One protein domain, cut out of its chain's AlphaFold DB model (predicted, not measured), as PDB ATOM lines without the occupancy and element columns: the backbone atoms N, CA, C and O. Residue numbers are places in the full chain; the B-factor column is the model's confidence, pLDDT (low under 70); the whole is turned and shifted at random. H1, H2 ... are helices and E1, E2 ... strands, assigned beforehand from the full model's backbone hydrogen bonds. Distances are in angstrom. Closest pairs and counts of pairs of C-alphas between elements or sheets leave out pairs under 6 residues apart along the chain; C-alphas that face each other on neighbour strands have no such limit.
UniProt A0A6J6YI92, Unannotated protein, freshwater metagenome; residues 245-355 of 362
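Overview. This is residues 245 to 355 of the 362 residues of the protein "Unannotated protein" of freshwater metagenome (UniProt A0A6J6YI92). What is the main picture? One strongly twisted sheet of four strands forms the middle, with H1 packed along one face and H3 on the opposite face, beside the strands near E3 and E4, while H2 only grazes the sheet beside E2 and long loops link the parts. What is it built of? The 111 printed residues hold E1, H1, E2, E3, H2, E4 and H3 in that order, a mixed class of helices and strands with under half of the residues, 51, in named elements; the mixed sheet runs E3, E2, E1, E4. How is it shaped? It is compact and rounded, with a radius of gyration of the C-alphas of 13.2 A and spans of 35 by 34 by 31 A.

Along the chain. Where does the first half run? E1 is residues 247 to 252, 15.9 A long, from C-alpha 247 at (349.314, 320.880, 266.469). H1 is residues 267 to 278, 16.8 A, and E2 is residues 284 to 292, 24.2 A. What follows? E3 is residues 296 to 299, H2 residues 301 to 308, and E4 residues 327 to 330. H3 is residues 343 to 350, ending with C-alpha 350 at (354.339, 335.844, 271.128).

Arrangement. How do the strands pair? E1 is parallel to E4, with N 250 and O 327 2.7 A apart, and to E2, with N 285 and O 247 2.8 A apart. E2 and E3 are an antiparallel hairpin, with N 292 and O 296 2.7 A apart. Where is H1? E1, H1 and E2 make a strand-helix-strand unit, two parallel neighbour strands with a helix between, and its crossover is right-handed. H1 runs along the strands at a height over the sheet of 10.1 A, at 25 degrees to E2 on the local plane; the closest C-alphas, those of Leu 277 and Val 286, are 5.8 A apart. Where are the other helices? H2 only grazes the sheet with its residues 301 to 304, and is close to but not clearly touching H1, about perpendicular at 84 degrees, with C-alphas of Arg 274 and Leu 307 closest at 7.2 A. H3 is on the opposite face from H1 and apart from it; the closest C-alphas of E3 and H3, those of Gly 296 and Trp 344, are 5.3 A apart. How are the helix backbones? Every O i to N i+4 pair is within hydrogen-bond range in H1, H2 and H3.

Size, cuts and confidence. How large is it? The two C-alphas farthest apart, those of Ser 311 and Gly 341, are 36.5 A apart, and the printed part has no cut. Which links are long? Those from E1 to H1, H2 to E4 and E4 to H3. Where is confidence low? Residues 255 to 264, 293 to 295 and 333 to 342 are under 70; the mean pLDDT of the printed part is 81.2.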
ATOM      1  N   ARG A 245     342.602 321.930 263.290       75.56
ATOM      2  CA  ARG A 245     344.023 321.849 262.931       75.56
ATOM      3  C   ARG A 245     344.711 320.902 263.902       75.56
ATOM      4  O   ARG A 245     344.417 320.963 265.097       75.56
ATOM      5  N   ASP A 246     345.641 320.107 263.400       83.81
ATOM      6  CA  ASP A 246     346.586 319.395 264.256       83.81
ATOM      7  C   ASP A 246     347.647 320.378 264.764       83.81
ATOM      8  O   ASP A 246     347.991 321.349 264.077       83.81
ATOM      9  N   ALA A 247     348.163 320.136 265.968       89.75
ATOM     10  CA  ALA A 247     349.314 320.880 266.469       89.75
ATOM     11  C   ALA A 247     350.547 320.527 265.631       89.75
ATOM     12  O   ALA A 247     350.705 319.384 265.205       89.75
ATOM     13  N   GLN A 248     351.433 321.484 265.383       93.56
ATOM     14  CA  GLN A 248     352.636 321.233 264.592       93.56
ATOM     15  C   GLN A 248     353.855 321.061 265.484       93.56
ATOM     16  O   GLN A 248     354.053 321.831 266.421       93.56
ATOM     17  N   TRP A 249     354.700 320.083 265.165       94.88
ATOM     18  CA  TRP A 249     356.074 320.025 265.659       94.88
ATOM     19  C   TRP A 249     357.000 320.501 264.547       94.88
ATOM     20  O   TRP A 249     357.288 319.768 263.604       94.88
ATOM     21  N   LEU A 250     357.416 321.757 264.651       93.50
ATOM     22  CA  LEU A 250     358.303 322.443 263.728       93.50
ATOM     23  C   LEU A 250     359.752 322.081 264.080       93.50
ATOM     24  O   LEU A 250     360.346 322.657 264.994       93.50
ATOM     25  N   VAL A 251     360.300 321.094 263.372       91.81
ATOM     26  CA  VAL A 251     361.637 320.549 263.634       91.81
ATOM     27  C   VAL A 251     362.673 321.309 262.816       91.81
ATOM     28  O   VAL A 251     362.701 321.180 261.592       91.81
ATOM     29  N   ASP A 252     363.542 322.079 263.462       88.19
ATOM     30  CA  ASP A 252     364.627 322.767 262.762       88.19
ATOM     31  C   ASP A 252     365.669 321.765 262.246       88.19
ATOM     32  O   ASP A 252     366.286 321.019 263.012       88.19
ATOM     33  N   ILE A 253     365.870 321.756 260.929       85.44
ATOM     34  CA  ILE A 253     366.850 320.895 260.256       85.44
ATOM     35  C   ILE A 253     368.152 321.620 259.899       85.44
ATOM     36  O   ILE A 253     369.077 320.998 259.369       85.44
ATOM     37  N   GLY A 254     368.233 322.926 260.160       76.69
ATOM     38  CA  GLY A 254     369.293 323.801 259.672       76.69
ATOM     39  C   GLY A 254     369.167 324.113 258.173       76.69
ATOM     40  O   GLY A 254     368.798 323.267 257.358       76.69
ATOM     41  N   GLY A 255     369.476 325.358 257.799       68.69
ATOM     42  CA  GLY A 255     369.575 325.803 256.402       68.69
ATOM     43  C   GLY A 255     371.026 325.916 255.918       68.69
ATOM     44  O   GLY A 255     371.958 325.965 256.725       68.69
ATOM     45  N   ASP A 256     371.233 326.000 254.599       63.06
ATOM     46  CA  ASP A 256     372.530 326.426 254.052       63.06
ATOM     47  C   ASP A 256     372.697 327.960 254.114       63.06
ATOM     48  O   ASP A 256     371.734 328.704 254.305       63.06
ATOM     49  N   SER A 257     373.923 328.460 253.921       55.84
ATOM     50  CA  SER A 257     374.228 329.905 253.927       55.84
ATOM     51  C   SER A 257     373.492 330.711 252.845       55.84
ATOM     52  O   SER A 257     373.501 331.940 252.882       55.84
ATOM     53  N   ALA A 258     372.842 330.036 251.893       57.66
ATOM     54  CA  ALA A 258     372.014 330.632 250.852       57.66
ATOM     55  C   ALA A 258     370.503 330.518 251.145       57.66
ATOM     56  O   ALA A 258     369.695 330.878 250.289       57.66
ATOM     57  N   GLY A 259     370.106 330.023 252.324       58.91
ATOM     58  CA  GLY A 259     368.707 329.893 252.723       58.91
ATOM     59  C   GLY A 259     367.943 328.813 251.954       58.91
ATOM     60  O   GLY A 259     366.763 328.995 251.657       58.91
ATOM     61  N   ARG A 260     368.597 327.702 251.593       63.31
ATOM     62  CA  ARG A 260     367.949 326.514 251.015       63.31
ATOM     63  C   ARG A 260     367.834 325.389 252.036       63.31
ATOM     64  O   ARG A 260     368.686 325.231 252.908       63.31
ATOM     65  N   SER A 261     366.817 324.554 251.833       63.00
ATOM     66  CA  SER A 261     366.563 323.331 252.594       63.00
ATOM     67  C   SER A 261     367.620 322.245 252.313       63.00
ATOM     68  O   SER A 261     367.417 321.305 251.533       63.00
ATOM     69  N   ARG A 262     368.801 322.415 252.914       64.94
ATOM     70  CA  ARG A 262     369.882 321.428 253.012       64.94
ATOM     71  C   ARG A 262     370.104 321.170 254.497       64.94
ATOM     72  O   ARG A 262     370.730 321.982 255.164       64.94
ATOM     73  N   ALA A 263     369.551 320.061 254.981       65.62
ATOM     74  CA  ALA A 263     369.672 319.667 256.375       65.62
ATOM     75  C   ALA A 263     371.140 319.589 256.809       65.62
ATOM     76  O   ALA A 263     371.944 318.923 256.154       65.62
ATOM     77  N   ASN A 264     371.449 320.198 257.951       67.62
ATOM     78  CA  ASN A 264     372.708 320.028 258.678       67.62
ATOM     79  C   ASN A 264     372.522 319.014 259.821       67.62
ATOM     80  O   ASN A 264     373.035 319.197 260.925       67.62
ATOM     81  N   LEU A 265     371.728 317.969 259.572       73.88
ATOM     82  CA  LEU A 265     371.427 316.920 260.539       73.88
ATOM     83  C   LEU A 265     372.510 315.835 260.498       73.88
ATOM     84  O   LEU A 265     372.925 315.398 259.422       73.88
ATOM     85  N   ALA A 266     372.915 315.335 261.666       77.38
ATOM     86  CA  ALA A 266     373.698 314.107 261.745       77.38
ATOM     87  C   ALA A 266     372.873 312.900 261.248       77.38
ATOM     88  O   ALA A 266     371.637 312.934 261.206       77.38
ATOM     89  N   ALA A 267     373.548 311.802 260.892       77.81
ATOM     90  CA  ALA A 267     372.879 310.591 260.404       77.81
ATOM     91  C   ALA A 267     371.857 310.035 261.417       77.81
ATOM     92  O   ALA A 267     370.760 309.642 261.024       77.81
ATOM     93  N   GLY A 268     372.184 310.072 262.717       80.25
ATOM     94  CA  GLY A 268     371.278 309.661 263.795       80.25
ATOM     95  C   GLY A 268     370.013 310.521 263.864       80.25
ATOM     96  O   GLY A 268     368.906 309.993 263.821       80.25
ATOM     97  N   SER A 269     370.157 311.848 263.861       83.19
ATOM     98  CA  SER A 269     369.030 312.793 263.888       83.19
ATOM     99  C   SER A 269     368.160 312.687 262.630       83.19
ATOM    100  O   SER A 269     366.943 312.812 262.703       83.19
ATOM    101  N   THR A 270     368.763 312.396 261.473       86.19
ATOM    102  CA  THR A 270     368.022 312.147 260.224       86.19
ATOM    103  C   THR A 270     367.146 310.894 260.324       86.19
ATOM    104  O   THR A 270     366.011 310.906 259.849       86.19
ATOM    105  N   ALA A 271     367.641 309.825 260.959       87.38
ATOM    106  CA  ALA A 271     366.857 308.612 261.185       87.38
ATOM    107  C   ALA A 271     365.683 308.866 262.144       87.38
ATOM    108  O   ALA A 271     364.563 308.457 261.845       87.38
ATOM    109  N   VAL A 272     365.917 309.606 263.233       89.44
ATOM    110  CA  VAL A 272     364.863 310.006 264.183       89.44
ATOM    111  C   VAL A 272     363.805 310.874 263.506       89.44
ATOM    112  O   VAL A 272     362.614 310.616 263.653       89.44
ATOM    113  N   LEU A 273     364.216 311.868 262.713       90.88
ATOM    114  CA  LEU A 273     363.280 312.709 261.968       90.88
ATOM    115  C   LEU A 273     362.408 311.882 261.023       90.88
ATOM    116  O   LEU A 273     361.205 312.101 260.936       90.88
ATOM    117  N   ARG A 274     363.015 310.923 260.315       93.19
ATOM    118  CA  ARG A 274     362.284 310.020 259.425       93.19
ATOM    119  C   ARG A 274     361.257 309.188 260.191       93.19
ATOM    120  O   ARG A 274     360.155 309.010 259.686       93.19
ATOM    121  N   GLU A 275     361.600 308.709 261.382       93.31
ATOM    122  CA  GLU A 275     360.675 307.957 262.230       93.31
ATOM    123  C   GLU A 275     359.497 308.823 262.690       93.31
ATOM    124  O   GLU A 275     358.351 308.433 262.503       93.31
ATOM    125  N   LEU A 276     359.759 310.041 263.173       92.38
ATOM    126  CA  LEU A 276     358.715 310.991 263.578       92.38
ATOM    127  C   LEU A 276     357.778 311.389 262.427       92.38
ATOM    128  O   LEU A 276     356.600 311.641 262.651       92.38
ATOM    129  N   LEU A 277     358.288 311.453 261.193       93.69
ATOM    130  CA  LEU A 277     357.480 311.736 260.003       93.69
ATOM    131  C   LEU A 277     356.561 310.572 259.616       93.69
ATOM    132  O   LEU A 277     355.468 310.803 259.106       93.69
ATOM    133  N   LEU A 278     357.014 309.332 259.811       93.94
ATOM    134  CA  LEU A 278     356.244 308.129 259.479       93.94
ATOM    135  C   LEU A 278     355.273 307.742 260.599       93.94
ATOM    136  O   LEU A 278     354.191 307.238 260.312       93.94
ATOM    137  N   ASN A 279     355.649 308.011 261.849       92.81
ATOM    138  CA  ASN A 279     354.914 307.663 263.060       92.81
ATOM    139  C   ASN A 279     354.808 308.888 263.992       92.81
ATOM    140  O   ASN A 279     355.439 308.921 265.054       92.81
ATOM    141  N   PRO A 280     354.046 309.926 263.602       92.44
ATOM    142  CA  PRO A 280     353.926 311.131 264.409       92.44
ATOM    143  C   PRO A 280     353.128 310.876 265.702       92.44
ATOM    144  O   PRO A 280     352.252 310.003 265.731       92.44
ATOM    145  N   PRO A 281     353.368 311.656 266.773       90.25
ATOM    146  CA  PRO A 281     352.525 311.626 267.965       90.25
ATOM    147  C   PRO A 281     351.050 311.903 267.634       90.25
ATOM    148  O   PRO A 281     350.733 312.674 266.727       90.25
ATOM    149  N   ALA A 282     350.130 311.307 268.397       88.38
ATOM    150  CA  ALA A 282     348.695 311.471 268.165       88.38
ATOM    151  C   ALA A 282     348.269 312.953 268.224       88.38
ATOM    152  O   ALA A 282     348.554 313.650 269.197       88.38
ATOM    153  N   GLY A 283     347.567 313.421 267.186       87.56
ATOM    154  CA  GLY A 283     347.090 314.808 267.078       87.56
ATOM    155  C   GLY A 283     348.175 315.838 266.733       87.56
ATOM    156  O   GLY A 283     347.931 317.040 266.858       87.56
ATOM    157  N   VAL A 284     349.363 315.383 266.320       90.50
ATOM    158  CA  VAL A 284     350.493 316.240 265.950       90.50
ATOM    159  C   VAL A 284     350.931 315.966 264.515       90.50
ATOM    160  O   VAL A 284     351.115 314.820 264.115       90.50
ATOM    161  N   ARG A 285     351.190 317.031 263.754       93.50
ATOM    162  CA  ARG A 285     351.868 316.965 262.457       93.50
ATOM    163  C   ARG A 285     353.325 317.392 262.604       93.50
ATOM    164  O   ARG A 285     353.612 318.531 262.970       93.50
ATOM    165  N   VAL A 286     354.251 316.487 262.304       95.12
ATOM    166  CA  VAL A 286     355.691 316.781 262.326       95.12
ATOM    167  C   VAL A 286     356.090 317.442 261.009       95.12
ATOM    168  O   VAL A 286     355.851 316.894 259.937       95.12
ATOM    169  N   GLU A 287     356.693 318.624 261.089       94.88
ATOM    170  CA  GLU A 287     357.034 319.465 259.942       94.88
ATOM    171  C   GLU A 287     358.489 319.928 260.047       94.88
ATOM    172  O   GLU A 287     358.822 320.747 260.907       94.88
ATOM    173  N   PRO A 288     359.384 319.439 259.177       93.44
ATOM    174  CA  PRO A 288     360.749 319.932 259.113       93.44
ATOM    175  C   PRO A 288     360.757 321.387 258.630       93.44
ATOM    176  O   PRO A 288     360.073 321.735 257.663       93.44
ATOM    177  N   VAL A 289     361.542 322.249 259.273       91.31
ATOM    178  CA  VAL A 289     361.635 323.684 258.969       91.31
ATOM    179  C   VAL A 289     363.080 324.159 258.969       91.31
ATOM    180  O   VAL A 289     363.967 323.510 259.514       91.31
ATOM    181  N   TYR A 290     363.329 325.307 258.352       86.50
ATOM    182  CA  TYR A 290     364.634 325.957 258.390       86.50
ATOM    183  C   TYR A 290     364.482 327.479 258.408       86.50
ATOM    184  O   TYR A 290     363.533 328.038 257.844       86.50
ATOM    185  N   ALA A 291     365.428 328.155 259.057       80.50
ATOM    186  CA  ALA A 291     365.454 329.609 259.125       80.50
ATOM    187  C   ALA A 291     366.016 330.242 257.839       80.50
ATOM    188  O   ALA A 291     366.931 329.722 257.196       80.50
ATOM    189  N   THR A 292     365.484 331.407 257.475       75.31
ATOM    190  CA  THR A 292     365.947 332.243 256.366       75.31
ATOM    191  C   THR A 292     366.081 333.700 256.815       75.31
ATOM    192  O   THR A 292     365.202 334.193 257.525       75.31
ATOM    193  N   PRO A 293     367.101 334.442 256.341       65.44
ATOM    194  CA  PRO A 293     367.300 335.841 256.736       65.44
ATOM    195  C   PRO A 293     366.138 336.780 256.378       65.44
ATOM    196  O   PRO A 293     365.966 337.812 257.012       65.44
ATOM    197  N   LYS A 294     365.358 336.448 255.339       61.28
ATOM    198  CA  LYS A 294     364.317 337.328 254.780       61.28
ATOM    199  C   LYS A 294     362.899 337.015 255.272       61.28
ATOM    200  O   LYS A 294     362.051 337.897 255.241       61.28
ATOM    201  N   HIS A 295     362.620 335.773 255.675       60.59
ATOM    202  CA  HIS A 295     361.248 335.308 255.929       60.59
ATOM    203  C   HIS A 295     361.063 334.597 257.279       60.59
ATOM    204  O   HIS A 295     360.004 334.024 257.514       60.59
ATOM    205  N   GLY A 296     362.063 334.612 258.168       78.62
ATOM    206  CA  GLY A 296     361.990 333.873 259.428       78.62
ATOM    207  C   GLY A 296     362.081 332.374 259.157       78.62
ATOM    208  O   GLY A 296     363.143 331.910 258.764       78.62
ATOM    209  N   LEU A 297     360.982 331.628 259.288       85.25
ATOM    210  CA  LEU A 297     360.945 330.178 259.059       85.25
ATOM    211  C   LEU A 297     360.252 329.796 257.750       85.25
ATOM    212  O   LEU A 297     359.229 330.374 257.375       85.25
ATOM    213  N   ARG A 298     360.774 328.757 257.092       88.31
ATOM    214  CA  ARG A 298     360.142 328.108 255.936       88.31
ATOM    215  C   ARG A 298     360.019 326.605 256.155       88.31
ATOM    216  O   ARG A 298     360.885 325.997 256.786       88.31
ATOM    217  N   TYR A 299     358.963 326.014 255.604       91.56
ATOM    218  CA  TYR A 299     358.809 324.562 255.562       91.56
ATOM    219  C   TYR A 299     359.899 323.937 254.693       91.56
ATOM    220  O   TYR A 299     360.169 324.415 253.598       91.56
ATOM    221  N   ALA A 300     360.482 322.828 255.129       91.56
ATOM    222  CA  ALA A 300     361.493 322.071 254.398       91.56
ATOM    223  C   ALA A 300     360.865 320.928 253.577       91.56
ATOM    224  O   ALA A 300     361.295 319.771 253.651       91.56
ATOM    225  N   ARG A 301     359.824 321.221 252.788       91.19
ATOM    226  CA  ARG A 301     359.061 320.197 252.048       91.19
ATOM    227  C   ARG A 301     359.934 319.494 251.018       91.19
ATOM    228  O   ARG A 301     359.919 318.270 250.916       91.19
ATOM    229  N   SER A 302     360.771 320.259 250.325       88.56
ATOM    230  CA  SER A 302     361.720 319.755 249.332       88.56
ATOM    231  C   SER A 302     362.718 318.762 249.932       88.56
ATOM    232  O   SER A 302     363.058 317.762 249.298       88.56
ATOM    233  N   PHE A 303     363.203 319.019 251.148       89.25
ATOM    234  CA  PHE A 303     364.048 318.075 251.880       89.25
ATOM    235  C   PHE A 303     363.261 316.846 252.330       89.25
ATOM    236  O   PHE A 303     363.704 315.727 252.079       89.25
ATOM    237  N   THR A 304     362.087 317.051 252.923       91.81
ATOM    238  CA  THR A 304     361.218 315.983 253.437       91.81
ATOM    239  C   THR A 304     360.858 314.982 252.342       91.81
ATOM    240  O   THR A 304     360.982 313.775 252.523       91.81
ATOM    241  N   ALA A 305     360.514 315.472 251.152       89.81
ATOM    242  CA  ALA A 305     360.216 314.632 250.003       89.81
ATOM    243  C   ALA A 305     361.409 313.777 249.563       89.81
ATOM    244  O   ALA A 305     361.248 312.585 249.314       89.81
ATOM    245  N   ARG A 306     362.624 314.344 249.536       89.44
ATOM    246  CA  ARG A 306     363.842 313.566 249.255       89.44
ATOM    247  C   ARG A 306     364.118 312.527 250.340       89.44
ATOM    248  O   ARG A 306     364.487 311.409 250.001       89.44
ATOM    249  N   LEU A 307     363.925 312.883 251.610       89.31
ATOM    250  CA  LEU A 307     364.111 311.978 252.747       89.31
ATOM    251  C   LEU A 307     363.159 310.771 252.684       89.31
ATOM    252  O   LEU A 307     363.556 309.658 253.021       89.31
ATOM    253  N   LEU A 308     361.923 310.988 252.232       91.50
ATOM    254  CA  LEU A 308     360.889 309.955 252.132       91.50
ATOM    255  C   LEU A 308     360.825 309.263 250.758       91.50
ATOM    256  O   LEU A 308     360.064 308.315 250.595       91.50
ATOM    257  N   GLY A 309     361.602 309.712 249.767       91.31
ATOM    258  CA  GLY A 309     361.554 309.177 248.401       91.31
ATOM    259  C   GLY A 309     360.275 309.534 247.633       91.31
ATOM    260  O   GLY A 309     359.862 308.792 246.747       91.31
ATOM    261  N   ILE A 310     359.639 310.661 247.965       88.88
ATOM    262  CA  ILE A 310     358.378 311.129 247.374       88.88
ATOM    263  C   ILE A 310     358.671 312.197 246.311       88.88
ATOM    264  O   ILE A 310     359.532 313.058 246.487       88.88
ATOM    265  N   SER A 311     357.938 312.178 245.197       84.62
ATOM    266  CA  SER A 311     357.977 313.260 244.206       84.62
ATOM    267  C   SER A 311     357.009 314.385 244.582       84.62
ATOM    268  O   SER A 311     355.815 314.141 244.740       84.62
ATOM    269  N   LEU A 312     357.499 315.624 244.672       76.56
ATOM    270  CA  LEU A 312     356.656 316.812 244.847       76.56
ATOM    271  C   LEU A 312     356.314 317.439 243.498       76.56
ATOM    272  O   LEU A 312     357.200 317.687 242.682       76.56
ATOM    273  N   TRP A 313     355.038 317.761 243.302       75.38
ATOM    274  CA  TRP A 313     354.542 318.451 242.115       75.38
ATOM    275  C   TRP A 313     353.884 319.757 242.553       75.38
ATOM    276  O   TRP A 313     352.869 319.737 243.239       75.38
ATOM    277  N   GLY A 314     354.482 320.897 242.195       74.69
ATOM    278  CA  GLY A 314     353.916 322.223 242.483       74.69
ATOM    279  C   GLY A 314     353.955 322.664 243.953       74.69
ATOM    280  O   GLY A 314     353.340 323.669 244.290       74.69
ATOM    281  N   VAL A 315     354.674 321.949 244.822       78.81
ATOM    282  CA  VAL A 315     354.806 322.286 246.248       78.81
ATOM    283  C   VAL A 315     356.136 322.995 246.490       78.81
ATOM    284  O   VAL A 315     357.196 322.429 246.222       78.81
ATOM    285  N   ALA A 316     356.077 324.221 247.009       84.62
ATOM    286  CA  ALA A 316     357.248 324.997 247.401       84.62
ATOM    287  C   ALA A 316     357.483 324.937 248.920       84.62
ATOM    288  O   ALA A 316     356.586 324.619 249.707       84.62
ATOM    289  N   ASP A 317     358.705 325.268 249.326       87.88
ATOM    290  CA  ASP A 317     359.075 325.505 250.720       87.88
ATOM    291  C   ASP A 317     358.496 326.864 251.141       87.88
ATOM    292  O   ASP A 317     359.197 327.865 251.054       87.88
ATOM    293  N   ASP A 318     357.209 326.943 251.485       87.50
ATOM    294  CA  ASP A 318     356.508 328.190 251.845       87.50
ATOM    295  C   ASP A 318     356.903 328.720 253.239       87.50
ATOM    296  O   ASP A 318     357.449 327.959 254.046       87.50
ATOM    297  N   PRO A 319     356.652 330.011 253.555       86.69
ATOM    298  CA  PRO A 319     356.747 330.506 254.928       86.69
ATOM    299  C   PRO A 319     355.923 329.647 255.893       86.69
ATOM    300  O   PRO A 319     354.839 329.178 255.541       86.69
ATOM    301  N   VAL A 320     356.434 329.440 257.106       88.00
ATOM    302  CA  VAL A 320     355.716 328.655 258.114       88.00
ATOM    303  C   VAL A 320     354.518 329.443 258.630       88.00
ATOM    304  O   VAL A 320     354.659 330.552 259.145       88.00
ATOM    305  N   GLU A 321     353.345 328.832 258.527       87.62
ATOM    306  CA  GLU A 321     352.154 329.232 259.272       87.62
ATOM    307  C   GLU A 321     352.162 328.504 260.614       87.62
ATOM    308  O   GLU A 321     352.267 327.282 260.641       87.62
ATOM    309  N   PHE A 322     352.086 329.252 261.712       87.81
ATOM    310  CA  PHE A 322     352.119 328.728 263.075       87.81
ATOM    311  C   PHE A 322     351.044 329.403 263.924       87.81
ATOM    312  O   PHE A 322     350.660 330.551 263.679       87.81
ATOM    313  N   ALA A 323     350.575 328.702 264.947       87.38
ATOM    314  CA  ALA A 323     349.580 329.195 265.884       87.38
ATOM    315  C   ALA A 323     349.805 328.627 267.292       87.38
ATOM    316  O   ALA A 323     350.596 327.710 267.514       87.38
ATOM    317  N   ALA A 324     349.077 329.179 268.263       87.19
ATOM    318  CA  ALA A 324     349.168 328.755 269.655       87.19
ATOM    319  C   ALA A 324     348.936 327.241 269.806       87.19
ATOM    320  O   ALA A 324     347.964 326.701 269.263       87.19
ATOM    321  N   GLY A 325     349.823 326.579 270.552       88.38
ATOM    322  CA  GLY A 325     349.832 325.123 270.741       88.38
ATOM    323  C   GLY A 325     350.770 324.357 269.803       88.38
ATOM    324  O   GLY A 325     350.925 323.153 269.981       88.38
ATOM    325  N   ASP A 326     351.411 325.027 268.840       92.88
ATOM    326  CA  ASP A 326     352.527 324.429 268.100       92.88
ATOM    327  C   ASP A 326     353.788 324.370 268.966       92.88
ATOM    328  O   ASP A 326     353.953 325.140 269.914       92.88
ATOM    329  N   VAL A 327     354.701 323.477 268.600       93.69
ATOM    330  CA  VAL A 327     356.010 323.314 269.227       93.69
ATOM    331  C   VAL A 327     357.082 323.530 268.169       93.69
ATOM    332  O   VAL A 327     357.029 322.935 267.100       93.69
ATOM    333  N   PHE A 328     358.072 324.362 268.461       92.00
ATOM    334  CA  PHE A 328     359.286 324.517 267.673       92.00
ATOM    335  C   PHE A 328     360.477 323.975 268.463       92.00
ATOM    336  O   PHE A 328     360.598 324.227 269.662       92.00
ATOM    337  N   GLY A 329     361.375 323.249 267.808       89.12
ATOM    338  CA  GLY A 329     362.564 322.752 268.487       89.12
ATOM    339  C   GLY A 329     363.542 322.030 267.579       89.12
ATOM    340  O   GLY A 329     363.362 321.949 266.364       89.12
ATOM    341  N   TRP A 330     364.591 321.504 268.199       86.25
ATOM    342  CA  TRP A 330     365.702 320.847 267.521       86.25
ATOM    343  C   TRP A 330     365.704 319.342 267.795       86.25
ATOM    344  O   TRP A 330     365.095 318.857 268.750       86.25
ATOM    345  N   LEU A 331     366.411 318.603 266.944       82.56
ATOM    346  CA  LEU A 331     366.869 317.254 267.265       82.56
ATOM    347  C   LEU A 331     368.302 317.329 267.796       82.56
ATOM    348  O   LEU A 331     369.047 318.260 267.477       82.56
ATOM    349  N   ASP A 332     368.711 316.336 268.577       70.88
ATOM    350  CA  ASP A 332     370.068 316.296 269.118       70.88
ATOM    351  C   ASP A 332     371.113 316.237 267.990       70.88
ATOM    352  O   ASP A 332     370.913 315.584 266.962       70.88
ATOM    353  N   GLY A 333     372.245 316.924 268.171       60.97
ATOM    354  CA  GLY A 333     373.365 316.916 267.218       60.97
ATOM    355  C   GLY A 333     373.264 317.907 266.051       60.97
ATOM    356  O   GLY A 333     374.079 317.836 265.132       60.97
ATOM    357  N   VAL A 334     372.305 318.838 266.073       55.69
ATOM    358  CA  VAL A 334     372.172 319.906 265.067       55.69
ATOM    359  C   VAL A 334     372.955 321.146 265.496       55.69
ATOM    360  O   VAL A 334     372.855 321.601 266.637       55.69
ATOM    361  N   GLY A 335     373.731 321.727 264.577       55.16
ATOM    362  CA  GLY A 335     374.303 323.057 264.786       55.16
ATOM    363  C   GLY A 335     373.171 324.078 264.891       55.16
ATOM    364  O   GLY A 335     372.443 324.270 263.923       55.16
ATOM    365  N   ARG A 336     373.004 324.706 266.060       63.03
ATOM    366  CA  ARG A 336     371.938 325.687 266.315       63.03
ATOM    367  C   ARG A 336     372.120 326.891 265.385       63.03
ATOM    368  O   ARG A 336     372.993 327.728 265.616       63.03
ATOM    369  N   VAL A 337     371.332 326.966 264.314       52.84
ATOM    370  CA  VAL A 337     371.321 328.125 263.417       52.84
ATOM    371  C   VAL A 337     370.271 329.099 263.942       52.84
ATOM    372  O   VAL A 337     369.095 329.005 263.613       52.84
ATOM    373  N   GLY A 338     370.714 330.009 264.805       53.31
ATOM    374  CA  GLY A 338     369.869 331.015 265.447       53.31
ATOM    375  C   GLY A 338     370.061 331.012 266.960       53.31
ATOM    376  O   GLY A 338     370.080 329.963 267.604       53.31
ATOM    377  N   SER A 339     370.257 332.197 267.534       48.66
ATOM    378  CA  SER A 339     370.420 332.380 268.982       48.66
ATOM    379  C   SER A 339     369.103 332.860 269.575       48.66
ATOM    380  O   SER A 339     368.361 333.545 268.885       48.66
ATOM    381  N   ALA A 340     368.810 332.572 270.847       45.00
ATOM    382  CA  ALA A 340     367.549 332.918 271.524       45.00
ATOM    383  C   ALA A 340     367.097 334.407 271.450       45.00
ATOM    384  O   ALA A 340     366.027 334.722 271.975       45.00
ATOM    385  N   GLY A 341     367.884 335.294 270.823       48.50
ATOM    386  CA  GLY A 341     367.588 336.692 270.509       48.50
ATOM    387  C   GLY A 341     367.141 336.996 269.067       48.50
ATOM    388  O   GLY A 341     366.956 338.170 268.758       48.50
ATOM    389  N   ASP A 342     366.951 336.008 268.185       67.31
ATOM    390  CA  ASP A 342     366.460 336.281 266.829       67.31
ATOM    391  C   ASP A 342     364.983 336.741 266.838       67.31
ATOM    392  O   ASP A 342     364.120 336.177 267.522       67.31
ATOM    393  N   GLU A 343     364.665 337.752 266.026       72.31
ATOM    394  CA  GLU A 343     363.345 338.408 265.963       72.31
ATOM    395  C   GLU A 343     362.191 337.431 265.647       72.31
ATOM    396  O   GLU A 343     361.084 337.532 266.190       72.31
ATOM    397  N   TRP A 344     362.460 336.408 264.832       75.88
ATOM    398  CA  TRP A 344     361.473 335.388 264.479       75.88
ATOM    399  C   TRP A 344     361.143 334.447 265.652       75.88
ATOM    400  O   TRP A 344     359.981 334.073 265.810       75.88
ATOM    401  N   MET A 345     362.098 334.124 266.534       78.88
ATOM    402  CA  MET A 345     361.826 333.321 267.739       78.88
ATOM    403  C   MET A 345     360.960 334.081 268.742       78.88
ATOM    404  O   MET A 345     360.074 333.499 269.370       78.88
ATOM    405  N   THR A 346     361.174 335.393 268.866       82.19
ATOM    406  CA  THR A 346     360.296 336.256 269.671       82.19
ATOM    407  C   THR A 346     358.873 336.247 269.114       82.19
ATOM    408  O   THR A 346     357.910 336.139 269.872       82.19
ATOM    409  N   THR A 347     358.740 336.266 267.786       83.75
ATOM    410  CA  THR A 347     357.445 336.194 267.097       83.75
ATOM    411  C   THR A 347     356.719 334.866 267.353       83.75
ATOM    412  O   THR A 347     355.518 334.878 267.617       83.75
ATOM    413  N   LEU A 348     357.429 333.731 267.335       86.62
ATOM    414  CA  LEU A 348     356.860 332.417 267.669       86.62
ATOM    415  C   LEU A 348     356.321 332.375 269.103       86.62
ATOM    416  O   LEU A 348     355.166 332.011 269.322       86.62
ATOM    417  N   ARG A 349     357.130 332.814 270.079       87.00
ATOM    418  CA  ARG A 349     356.717 332.859 271.492       87.00
ATOM    419  C   ARG A 349     355.491 333.747 271.691       87.00
ATOM    420  O   ARG A 349     354.556 333.351 272.379       87.00
ATOM    421  N   ALA A 350     355.471 334.922 271.059       85.88
ATOM    422  CA  ALA A 350     354.339 335.844 271.128       85.88
ATOM    423  C   ALA A 350     353.049 335.252 270.532       85.88
ATOM    424  O   ALA A 350     351.956 335.602 270.967       85.88
ATOM    425  N   ALA A 351     353.168 334.334 269.569       84.81
ATOM    426  CA  ALA A 351     352.043 333.605 268.990       84.81
ATOM    427  C   ALA A 351     351.630 332.353 269.789       84.81
ATOM    428  O   ALA A 351     350.707 331.653 269.377       84.81
ATOM    429  N   GLY A 352     352.278 332.068 270.926       88.25
ATOM    430  CA  GLY A 352     351.965 330.919 271.779       88.25
ATOM    431  C   GLY A 352     352.562 329.593 271.300       88.25
ATOM    432  O   GLY A 352     352.019 328.538 271.630       88.25
ATOM    433  N   VAL A 353     353.640 329.640 270.512       90.81
ATOM    434  CA  VAL A 353     354.422 328.456 270.127       90.81
ATOM    435  C   VAL A 353     355.398 328.113 271.253       90.81
ATOM    436  O   VAL A 353     356.158 328.971 271.713       90.81
ATOM    437  N   GLU A 354     355.388 326.860 271.698       92.94
ATOM    438  CA  GLU A 354     356.337 326.343 272.684       92.94
ATOM    439  C   GLU A 354     357.706 326.134 272.025       92.94
ATOM    440  O   GLU A 354     357.786 325.560 270.946       92.94
ATOM    441  N   ILE A 355     358.796 326.582 272.657       89.94
ATOM    442  CA  ILE A 355     360.157 326.364 272.144       89.94
ATOM    443  C   ILE A 355     360.868 325.344 273.030       89.94
ATOM    444  O   ILE A 355     361.024 325.591 274.225       89.94
TER     445      ILE A 355